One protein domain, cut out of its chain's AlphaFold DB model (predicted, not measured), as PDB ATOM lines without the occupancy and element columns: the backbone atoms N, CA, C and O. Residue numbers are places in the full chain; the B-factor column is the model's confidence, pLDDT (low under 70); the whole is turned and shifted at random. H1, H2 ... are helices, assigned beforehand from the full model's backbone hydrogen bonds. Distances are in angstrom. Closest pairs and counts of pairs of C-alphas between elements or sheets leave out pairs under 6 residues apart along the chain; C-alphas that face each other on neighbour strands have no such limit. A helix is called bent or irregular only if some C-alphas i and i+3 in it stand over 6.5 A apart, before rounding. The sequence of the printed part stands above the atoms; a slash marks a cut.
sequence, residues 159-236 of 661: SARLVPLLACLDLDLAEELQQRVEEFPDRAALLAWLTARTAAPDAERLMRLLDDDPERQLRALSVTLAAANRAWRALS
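What this domain is: This is residues 159 to 236 of the 661 residues of an uncharacterized protein of Streptomyces lasalocidi (UniProt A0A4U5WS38). A small helical body has H1 at its core, H2 folded back beside it as a hairpin, and H3, H4, H5 and H6 following one another in an open arc round this pair. H3 and H4 make a second, more crossed hairpin at one end of the arc, and H6 crosses H1 steeply at the other. The printed part has 78 residues with six named helices, H1 to H6 in order along the chain, and no named strand; the class is all helix. It is compact, with a radius of gyration of the C-alphas of 11.6 A, and rounded, spanning 31 by 23 by 20 A.

Where its parts are: The longest helices have 10 residues each: H4, residues 200 to 209, is 14.6 A from first to last C-alpha, and H6, residues 225 to 234, is 14.3 A, ending with C-alpha 234 at (248.490, 98.159, 239.907). H1, residues 159 to 167, begins with C-alpha 159 at (251.241, 113.407, 249.304) and is 12.4 A long. H1 is neither bent nor irregular, but only just: C-alphas 161 and 164 are 6.4 A apart. H2 is residues 171 to 178, 10.3 A; H3 is residues 187 to 195, 12.0 A; H5 is residues 214 to 221, 10.5 A.

How they stand to each other: H1 is the hub, touching three helices. H1 and H2 form a helical hairpin at a shallow tilt of 9 degrees, opposite ways, the closest C-alphas being those of Ala 167 and Ala 174, 5.0 A apart. H6 touches H1 at a steep tilt of 68 degrees, only just short of perpendicular, with C-alphas 167 and 231 closest at 5.6 A. H4 and H1 only just touch, with 3 pairs of C-alphas within 8 A, the closest those of Leu 165 and Leu 206 at 7.5 A. H3 and H4 form a helical hairpin at a steep tilt of 43 degrees, with C-alphas 195 and 203 closest at 5.5 A. H5 touches no helix but is near H1, H4 and H6; its closest C-alpha pair with H4 is Gln 217 and Leu 209, 5.7 A. H2 and H3 are apart, and so are H3 and H6. Every O i to N i+4 pair is within hydrogen-bond range in H2, H3, H4, H5 and H6; in H1, 3 of 5 are.

The domain as a whole: The C-alphas farthest apart, those of Pro 185 and Ala 226, are 32.5 A from each other. The printed part has no cut and no long link; the link from H2 to H3, 8 residues, is short, and the other four are tight. The mean pLDDT of the printed part is 90.0, and no printed residue is under 70.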
ATOM      1  N   SER A 159     252.179 114.538 249.241       87.88
ATOM      2  CA  SER A 159     251.241 113.407 249.304       87.88
ATOM      3  C   SER A 159     251.197 112.617 247.995       87.88
ATOM      4  O   SER A 159     251.389 111.405 248.021       87.88
ATOM      5  N   ALA A 160     251.081 113.281 246.839       85.81
ATOM      6  CA  ALA A 160     251.134 112.604 245.539       85.81
ATOM      7  C   ALA A 160     252.483 111.909 245.267       85.81
ATOM      8  O   ALA A 160     252.511 110.830 244.681       85.81
ATOM      9  N   ARG A 161     253.605 112.482 245.729       87.69
ATOM     10  CA  ARG A 161     254.944 111.865 245.600       87.69
ATOM     11  C   ARG A 161     255.151 110.684 246.547       87.69
ATOM     12  O   ARG A 161     256.002 109.840 246.283       87.69
ATOM     13  N   LEU A 162     254.390 110.617 247.636       92.50
ATOM     14  CA  LEU A 162     254.455 109.521 248.595       92.50
ATOM     15  C   LEU A 162     253.704 108.276 248.100       92.50
ATOM     16  O   LEU A 162     254.114 107.164 248.426       92.50
ATOM     17  N   VAL A 163     252.653 108.444 247.285       91.56
ATOM     18  CA  VAL A 163     251.848 107.331 246.746       91.56
ATOM     19  C   VAL A 163     252.715 106.260 246.053       91.56
ATOM     20  O   VAL A 163     252.608 105.098 246.442       91.56
ATOM     21  N   PRO A 164     253.630 106.585 245.112       91.19
ATOM     22  CA  PRO A 164     254.514 105.587 244.498       91.19
ATOM     23  C   PRO A 164     255.411 104.837 245.495       91.19
ATOM     24  O   PRO A 164     255.681 103.650 245.301       91.19
ATOM     25  N   LEU A 165     255.878 105.505 246.554       93.31
ATOM     26  CA  LEU A 165     256.732 104.891 247.576       93.31
ATOM     27  C   LEU A 165     255.939 103.925 248.447       93.31
ATOM     28  O   LEU A 165     256.390 102.807 248.690       93.31
ATOM     29  N   LEU A 166     254.745 104.341 248.873       93.81
ATOM     30  CA  LEU A 166     253.841 103.483 249.625       93.81
ATOM     31  C   LEU A 166     253.404 102.288 248.796       93.81
ATOM     32  O   LEU A 166     253.434 101.188 249.320       93.81
ATOM     33  N   ALA A 167     253.123 102.454 247.502       93.69
ATOM     34  CA  ALA A 167     252.698 101.348 246.644       93.69
ATOM     35  C   ALA A 167     253.713 100.191 246.639       93.69
ATOM     36  O   ALA A 167     253.341  99.028 246.509       93.69
ATOM     37  N   CYS A 168     255.000 100.508 246.807       92.81
ATOM     38  CA  CYS A 168     256.074  99.520 246.876       92.81
ATOM     39  C   CYS A 168     256.132  98.748 248.206       92.81
ATOM     40  O   CYS A 168     256.766  97.695 248.255       92.81
ATOM     41  N   LEU A 169     255.534  99.281 249.274       92.19
ATOM     42  CA  LEU A 169     255.579  98.731 250.633       92.19
ATOM     43  C   LEU A 169     254.230  98.154 251.075       92.19
ATOM     44  O   LEU A 169     254.188  97.070 251.647       92.19
ATOM     45  N   ASP A 170     253.152  98.886 250.809       93.19
ATOM     46  CA  ASP A 170     251.772  98.594 251.177       93.19
ATOM     47  C   ASP A 170     250.829  99.210 250.126       93.19
ATOM     48  O   ASP A 170     250.636 100.428 250.054       93.19
ATOM     49  N   LEU A 171     250.277  98.346 249.271       92.44
ATOM     50  CA  LEU A 171     249.439  98.750 248.144       92.44
ATOM     51  C   LEU A 171     248.099  99.344 248.599       92.44
ATOM     52  O   LEU A 171     247.645 100.323 248.010       92.44
ATOM     53  N   ASP A 172     247.507  98.795 249.660       93.44
ATOM     54  CA  ASP A 172     246.202  99.225 250.173       93.44
ATOM     55  C   ASP A 172     246.319 100.618 250.805       93.44
ATOM     56  O   ASP A 172     245.505 101.512 250.558       93.44
ATOM     57  N   LEU A 173     247.390 100.842 251.573       94.06
ATOM     58  CA  LEU A 173     247.687 102.147 252.157       94.06
ATOM     59  C   LEU A 173     247.995 103.204 251.082       94.06
ATOM     60  O   LEU A 173     247.646 104.379 251.233       94.06
ATOM     61  N   ALA A 174     248.650 102.800 249.995       93.19
ATOM     62  CA  ALA A 174     248.926 103.675 248.865       93.19
ATOM     63  C   ALA A 174     247.651 104.072 248.111       93.19
ATOM     64  O   ALA A 174     247.519 105.238 247.736       93.19
ATOM     65  N   GLU A 175     246.707 103.145 247.931       93.19
ATOM     66  CA  GLU A 175     245.392 103.429 247.349       93.19
ATOM     67  C   GLU A 175     244.583 104.386 248.243       93.19
ATOM     68  O   GLU A 175     244.019 105.368 247.752       93.19
ATOM     69  N   GLU A 176     244.601 104.178 249.567       93.62
ATOM     70  CA  GLU A 176     243.970 105.098 250.524       93.62
ATOM     71  C   GLU A 176     244.564 106.513 250.419       93.62
ATOM     72  O   GLU A 176     243.823 107.502 250.431       93.62
ATOM     73  N   LEU A 177     245.893 106.629 250.293       92.38
ATOM     74  CA  LEU A 177     246.542 107.925 250.106       92.38
ATOM     75  C   LEU A 177     246.198 108.541 248.745       92.38
ATOM     76  O   LEU A 177     245.947 109.742 248.686       92.38
ATOM     77  N   GLN A 178     246.161 107.744 247.671       87.31
ATOM     78  CA  GLN A 178     245.851 108.204 246.313       87.31
ATOM     79  C   GLN A 178     244.480 108.890 246.248       87.31
ATOM     80  O   GLN A 178     244.342 109.930 245.609       87.31
ATOM     81  N   GLN A 179     243.493 108.365 246.977       88.44
ATOM     82  CA  GLN A 179     242.145 108.942 247.063       88.44
ATOM     83  C   GLN A 179     242.084 110.251 247.868       88.44
ATOM     84  O   GLN A 179     241.096 110.975 247.778       88.44
ATOM     85  N   ARG A 180     243.120 110.559 248.659       87.00
ATOM     86  CA  ARG A 180     243.151 111.684 249.608       87.00
ATOM     87  C   ARG A 180     244.327 112.632 249.404       87.00
ATOM     88  O   ARG A 180     244.599 113.451 250.279       87.00
ATOM     89  N   VAL A 181     245.041 112.555 248.279       82.94
ATOM     90  CA  VAL A 181     246.257 113.364 248.043       82.94
ATOM     91  C   VAL A 181     246.019 114.866 248.234       82.94
ATOM     92  O   VAL A 181     246.916 115.584 248.676       82.94
ATOM     93  N   GLU A 182     244.795 115.314 247.983       78.75
ATOM     94  CA  GLU A 182     244.312 116.690 248.083       78.75
ATOM     95  C   GLU A 182     244.003 117.170 249.513       78.75
ATOM     96  O   GLU A 182     243.928 118.374 249.758       78.75
ATOM     97  N   GLU A 183     243.849 116.261 250.479       83.19
ATOM     98  CA  GLU A 183     243.388 116.584 251.838       83.19
ATOM     99  C   GLU A 183     244.506 117.118 252.755       83.19
ATOM    100  O   GLU A 183     244.238 117.587 253.864       83.19
ATOM    101  N   PHE A 184     245.768 117.067 252.312       83.75
ATOM    102  CA  PHE A 184     246.938 117.359 253.148       83.75
ATOM    103  C   PHE A 184     247.508 118.764 252.899       83.75
ATOM    104  O   PHE A 184     248.170 118.977 251.879       83.75
ATOM    105  N   PRO A 185     247.350 119.721 253.838       74.00
ATOM    106  CA  PRO A 185     247.795 121.103 253.644       74.00
ATOM    107  C   PRO A 185     249.324 121.271 253.613       74.00
ATOM    108  O   PRO A 185     249.827 122.156 252.906       74.00
ATOM    109  N   ASP A 186     250.052 120.446 254.374       79.56
ATOM    110  CA  ASP A 186     251.506 120.490 254.540       79.56
ATOM    111  C   ASP A 186     252.112 119.111 254.893       79.56
ATOM    112  O   ASP A 186     251.408 118.109 255.044       79.56
ATOM    113  N   ARG A 187     253.450 119.056 255.000       87.81
ATOM    114  CA  ARG A 187     254.198 117.828 255.326       87.81
ATOM    115  C   ARG A 187     253.908 117.303 256.734       87.81
ATOM    116  O   ARG A 187     254.004 116.100 256.944       87.81
ATOM    117  N   ALA A 188     253.587 118.174 257.692       87.81
ATOM    118  CA  ALA A 188     253.333 117.765 259.070       87.81
ATOM    119  C   ALA A 188     251.988 117.035 259.183       87.81
ATOM    120  O   ALA A 188     251.910 115.998 259.840       87.81
ATOM    121  N   ALA A 189     250.962 117.522 258.478       88.75
ATOM    122  CA  ALA A 189     249.667 116.858 258.370       88.75
ATOM    123  C   ALA A 189     249.787 115.477 257.703       88.75
ATOM    124  O   ALA A 189     249.223 114.501 258.203       88.75
ATOM    125  N   LEU A 190     250.572 115.372 256.622       92.31
ATOM    126  CA  LEU A 190     250.842 114.091 255.964       92.31
ATOM    127  C   LEU A 190     251.610 113.122 256.880       92.31
ATOM    128  O   LEU A 190     251.230 111.959 256.999       92.31
ATOM    129  N   LEU A 191     252.647 113.600 257.577       92.94
ATOM    130  CA  LEU A 191     253.413 112.794 258.532       92.94
ATOM    131  C   LEU A 191     252.533 112.281 259.681       92.94
ATOM    132  O   LEU A 191     252.643 111.114 260.054       92.94
ATOM    133  N   ALA A 192     251.648 113.118 260.228       92.69
ATOM    134  CA  ALA A 192     250.720 112.713 261.283       92.69
ATOM    135  C   ALA A 192     249.753 111.618 260.802       92.69
ATOM    136  O   ALA A 192     249.542 110.624 261.500       92.69
ATOM    137  N   TRP A 193     249.216 111.763 259.588       94.38
ATOM    138  CA  TRP A 193     248.349 110.759 258.970       94.38
ATOM    139  C   TRP A 193     249.066 109.427 258.736       94.38
ATOM    140  O   TRP A 193     248.506 108.370 259.036       94.38
ATOM    141  N   LEU A 194     250.313 109.487 258.262       93.56
ATOM    142  CA  LEU A 194     251.145 108.314 258.009       93.56
ATOM    143  C   LEU A 194     251.539 107.611 259.314       93.56
ATOM    144  O   LEU A 194     251.446 106.390 259.409       93.56
ATOM    145  N   THR A 195     251.898 108.372 260.351       93.19
ATOM    146  CA  THR A 195     252.250 107.848 261.685       93.19
ATOM    147  C   THR A 195     251.063 107.166 262.373       93.19
ATOM    148  O   THR A 195     251.249 106.263 263.179       93.19
ATOM    149  N   ALA A 196     249.826 107.559 262.055       92.38
ATOM    150  CA  ALA A 196     248.635 106.884 262.571       92.38
ATOM    151  C   ALA A 196     248.394 105.499 261.935       92.38
ATOM    152  O   ALA A 196     247.627 104.708 262.479       92.38
ATOM    153  N   ARG A 197     249.021 105.214 260.786       90.75
ATOM    154  CA  ARG A 197     248.834 103.984 259.993       90.75
ATOM    155  C   ARG A 197     250.078 103.101 259.928       90.75
ATOM    156  O   ARG A 197     249.981 101.934 259.577       90.75
ATOM    157  N   THR A 198     251.236 103.646 260.284       86.25
ATOM    158  CA  THR A 198     252.546 102.983 260.226       86.25
ATOM    159  C   THR A 198     253.335 103.258 261.505       86.25
ATOM    160  O   THR A 198     252.978 104.137 262.289       86.25
ATOM    161  N   ALA A 199     254.425 102.526 261.748       81.25
ATOM    162  CA  ALA A 199     255.307 102.849 262.866       81.25
ATOM    163  C   ALA A 199     255.996 104.208 262.632       81.25
ATOM    164  O   ALA A 199     256.498 104.477 261.541       81.25
ATOM    165  N   ALA A 200     256.075 105.054 263.667       71.88
ATOM    166  CA  ALA A 200     256.643 106.405 263.553       71.88
ATOM    167  C   ALA A 200     258.043 106.466 262.889       71.88
ATOM    168  O   ALA A 200     258.244 107.331 262.033       71.88
ATOM    169  N   PRO A 201     258.996 105.550 263.178       76.25
ATOM    170  CA  PRO A 201     260.296 105.542 262.497       76.25
ATOM    171  C   PRO A 201     260.211 105.312 260.978       76.25
ATOM    172  O   PRO A 201     261.027 105.853 260.227       76.25
ATOM    173  N   ASP A 202     259.226 104.537 260.516       84.50
ATOM    174  CA  ASP A 202     259.021 104.247 259.095       84.50
ATOM    175  C   ASP A 202     258.354 105.429 258.383       84.50
ATOM    176  O   ASP A 202     258.764 105.796 257.278       84.50
ATOM    177  N   ALA A 203     257.412 106.100 259.054       88.94
ATOM    178  CA  ALA A 203     256.779 107.315 258.556       88.94
ATOM    179  C   ALA A 203     257.804 108.436 258.308       88.94
ATOM    180  O   ALA A 203     257.857 109.022 257.225       88.94
ATOM    181  N   GLU A 204     258.683 108.703 259.279       88.31
ATOM    182  CA  GLU A 204     259.740 109.712 259.138       88.31
ATOM    183  C   GLU A 204     260.757 109.348 258.050       88.31
ATOM    184  O   GLU A 204     261.245 110.216 257.320       88.31
ATOM    185  N   ARG A 205     261.093 108.059 257.918       89.94
ATOM    186  CA  ARG A 205     261.973 107.575 256.849       89.94
ATOM    187  C   ARG A 205     261.369 107.846 255.477       89.94
ATOM    188  O   ARG A 205     262.073 108.396 254.636       89.94
ATOM    189  N   LEU A 206     260.097 107.518 255.266       91.19
ATOM    190  CA  LEU A 206     259.404 107.770 254.003       91.19
ATOM    191  C   LEU A 206     259.340 109.259 253.664       91.19
ATOM    192  O   LEU A 206     259.636 109.643 252.536       91.19
ATOM    193  N   MET A 207     259.052 110.110 254.652       91.12
ATOM    194  CA  MET A 207     259.019 111.560 254.446       91.12
ATOM    195  C   MET A 207     260.380 112.137 254.036       91.12
ATOM    196  O   MET A 207     260.420 113.069 253.236       91.12
ATOM    197  N   ARG A 208     261.494 111.587 254.543       90.62
ATOM    198  CA  ARG A 208     262.850 111.996 254.127       90.62
ATOM    199  C   ARG A 208     263.176 111.610 252.685       90.62
ATOM    200  O   ARG A 208     263.915 112.336 252.033       90.62
ATOM    201  N   LEU A 209     262.627 110.498 252.197       91.38
ATOM    202  CA  LEU A 209     262.880 110.005 250.842       91.38
ATOM    203  C   LEU A 209     262.143 110.808 249.757       91.38
ATOM    204  O   LEU A 209     262.518 110.724 248.594       91.38
ATOM    205  N   LEU A 210     261.129 111.610 250.106       87.12
ATOM    206  CA  LEU A 210     260.338 112.379 249.130       87.12
ATOM    207  C   LEU A 210     261.150 113.374 248.294       87.12
ATOM    208  O   LEU A 210     260.697 113.761 247.216       87.12
ATOM    209  N   ASP A 211     262.303 113.802 248.805       82.50
ATOM    210  CA  ASP A 211     263.191 114.761 248.144       82.50
ATOM    211  C   ASP A 211     264.339 114.085 247.370       82.50
ATOM    212  O   ASP A 211     265.078 114.767 246.662       82.50
ATOM    213  N   ASP A 212     264.491 112.763 247.492       86.62
ATOM    214  CA  ASP A 212     265.486 111.978 246.758       86.62
ATOM    215  C   ASP A 212     264.989 111.602 245.350       86.62
ATOM    216  O   ASP A 212     263.789 111.604 245.065       86.62
ATOM    217  N   ASP A 213     265.915 111.242 244.458       86.19
ATOM    218  CA  ASP A 213     265.579 110.689 243.148       86.19
ATOM    219  C   ASP A 213     264.978 109.267 243.261       86.19
ATOM    220  O   ASP A 213     265.247 108.552 244.235       86.19
ATOM    221  N   PRO A 214     264.185 108.810 242.271       86.62
ATOM    222  CA  PRO A 214     263.512 107.510 242.332       86.62
ATOM    223  C   PRO A 214     264.442 106.307 242.522       86.62
ATOM    224  O   PRO A 214     264.065 105.327 243.168       86.62
ATOM    225  N   GLU A 215     265.665 106.357 241.997       91.31
ATOM    226  CA  GLU A 215     266.622 105.264 242.155       91.31
ATOM    227  C   GLU A 215     267.098 105.167 243.604       91.31
ATOM    228  O   GLU A 215     267.069 104.090 244.213       91.31
ATOM    229  N   ARG A 216     267.472 106.303 244.194       91.12
ATOM    230  CA  ARG A 216     267.853 106.387 245.603       91.12
ATOM    231  C   ARG A 216     266.702 106.021 246.536       91.12
ATOM    232  O   ARG A 216     266.935 105.298 247.508       91.12
ATOM    233  N   GLN A 217     265.479 106.443 246.220       92.12
ATOM    234  CA  GLN A 217     264.267 106.067 246.950       92.12
ATOM    235  C   GLN A 217     264.096 104.543 247.006       92.12
ATOM    236  O   GLN A 217     264.025 103.965 248.093       92.12
ATOM    237  N   LEU A 218     264.089 103.868 245.852       93.62
ATOM    238  CA  LEU A 218     263.896 102.418 245.795       93.62
ATOM    239  C   LEU A 218     265.052 101.646 246.440       93.62
ATOM    240  O   LEU A 218     264.812 100.680 247.167       93.62
ATOM    241  N   ARG A 219     266.300 102.101 246.256       93.31
ATOM    242  CA  ARG A 219     267.472 101.524 246.940       93.31
ATOM    243  C   ARG A 219     267.339 101.628 248.454       93.31
ATOM    244  O   ARG A 219     267.562 100.640 249.153       93.31
ATOM    245  N   ALA A 220     266.928 102.788 248.967       92.50
ATOM    246  CA  ALA A 220     266.698 102.972 250.392       92.50
ATOM    247  C   ALA A 220     265.585 102.057 250.908       92.50
ATOM    248  O   ALA A 220     265.694 101.568 252.026       92.50
ATOM    249  N   LEU A 221     264.552 101.778 250.111       91.12
ATOM    250  CA  LEU A 221     263.476 100.845 250.458       91.12
ATOM    251  C   LEU A 221     263.830  99.368 250.205       91.12
ATOM    252  O   LEU A 221     263.050  98.495 250.567       91.12
ATOM    253  N   SER A 222     265.007  99.070 249.640       93.81
ATOM    254  CA  SER A 222     265.406  97.717 249.208       93.81
ATOM    255  C   SER A 222     264.422  97.082 248.214       93.81
ATOM    256  O   SER A 222     264.233  95.866 248.192       93.81
ATOM    257  N   VAL A 223     263.803  97.911 247.372       94.31
ATOM    258  CA  VAL A 223     262.842  97.504 246.342       94.31
ATOM    259  C   VAL A 223     263.536  97.510 244.983       94.31
ATOM    260  O   VAL A 223     264.249  98.447 244.632       94.31
ATOM    261  N   THR A 224     263.337  96.457 244.190       95.50
ATOM    262  CA  THR A 224     263.853  96.408 242.815       95.50
ATOM    263  C   THR A 224     262.969  97.227 241.878       95.50
ATOM    264  O   THR A 224     261.756  97.304 242.079       95.50
ATOM    265  N   LEU A 225     263.543  97.774 240.800       96.06
ATOM    266  CA  LEU A 225     262.775  98.512 239.790       96.06
ATOM    267  C   LEU A 225     261.610  97.675 239.236       96.06
ATOM    268  O   LEU A 225     260.489  98.162 239.124       96.06
ATOM    269  N   ALA A 226     261.845  96.383 238.989       96.06
ATOM    270  CA  ALA A 226     260.811  95.451 238.545       96.06
ATOM    271  C   ALA A 226     259.625  95.351 239.521       96.06
ATOM    272  O   ALA A 226     258.476  95.250 239.090       96.06
ATOM    273  N   ALA A 227     259.888  95.328 240.831       95.56
ATOM    274  CA  ALA A 227     258.843  95.270 241.848       95.56
ATOM    275  C   ALA A 227     258.080  96.595 241.946       95.56
ATOM    276  O   ALA A 227     256.849  96.575 241.940       95.56
ATOM    277  N   ALA A 228     258.794  97.721 241.936       95.88
ATOM    278  CA  ALA A 228     258.194  99.049 241.948       95.88
ATOM    279  C   ALA A 228     257.286  99.276 240.732       95.88
ATOM    280  O   ALA A 228     256.106  99.577 240.887       95.88
ATOM    281  N   ASN A 229     257.777  98.997 239.522       95.31
ATOM    282  CA  ASN A 229     256.988  99.123 238.298       95.31
ATOM    283  C   ASN A 229     255.727  98.242 238.313       95.31
ATOM    284  O   ASN A 229     254.696  98.655 237.780       95.31
ATOM    285  N   ARG A 230     255.765  97.045 238.921       95.69
ATOM    286  CA  ARG A 230     254.556  96.218 239.102       95.69
ATOM    287  C   ARG A 230     253.548  96.871 240.046       95.69
ATOM    288  O   ARG A 230     252.366  96.892 239.710       95.69
ATOM    289  N   ALA A 231     254.003  97.398 241.180       94.12
ATOM    290  CA  ALA A 231     253.145  98.088 242.140       94.12
ATOM    291  C   ALA A 231     252.515  99.353 241.538       94.12
ATOM    292  O   ALA A 231     251.310  99.562 241.634       94.12
ATOM    293  N   TRP A 232     253.307 100.156 240.827       92.62
ATOM    294  CA  TRP A 232     252.831 101.364 240.156       92.62
ATOM    295  C   TRP A 232     251.784 101.060 239.094       92.62
ATOM    296  O   TRP A 232     250.749 101.717 239.049       92.62
ATOM    297  N   ARG A 233     251.986  99.997 238.306       94.00
ATOM    298  CA  ARG A 233     250.985  99.542 237.336       94.00
ATOM    299  C   ARG A 233     249.663  99.159 237.999       94.00
ATOM    300  O   ARG A 233     248.615  99.443 237.430       94.00
ATOM    301  N   ALA A 234     249.701  98.535 239.179       94.25
ATOM    302  CA  ALA A 234     248.490  98.159 239.907       94.25
ATOM    303  C   ALA A 234     247.650  99.382 240.320       94.25
ATOM    304  O   ALA A 234     246.427  99.303 240.293       94.25
ATOM    305  N   LEU A 235     248.294 100.522 240.600       89.06
ATOM    306  CA  LEU A 235     247.633 101.800 240.910       89.06
ATOM    307  C   LEU A 235     247.482 102.741 239.702       89.06
ATOM    308  O   LEU A 235     247.193 103.925 239.873       89.06
ATOM    309  N   SER A 236     247.699 102.243 238.478       89.31
ATOM    310  CA  SER A 236     247.675 103.048 237.243       89.31
ATOM    311  C   SER A 236     248.620 104.265 237.269       89.31
ATOM    312  O   SER A 236     248.341 105.298 236.662       89.31
TER     313      SER A 236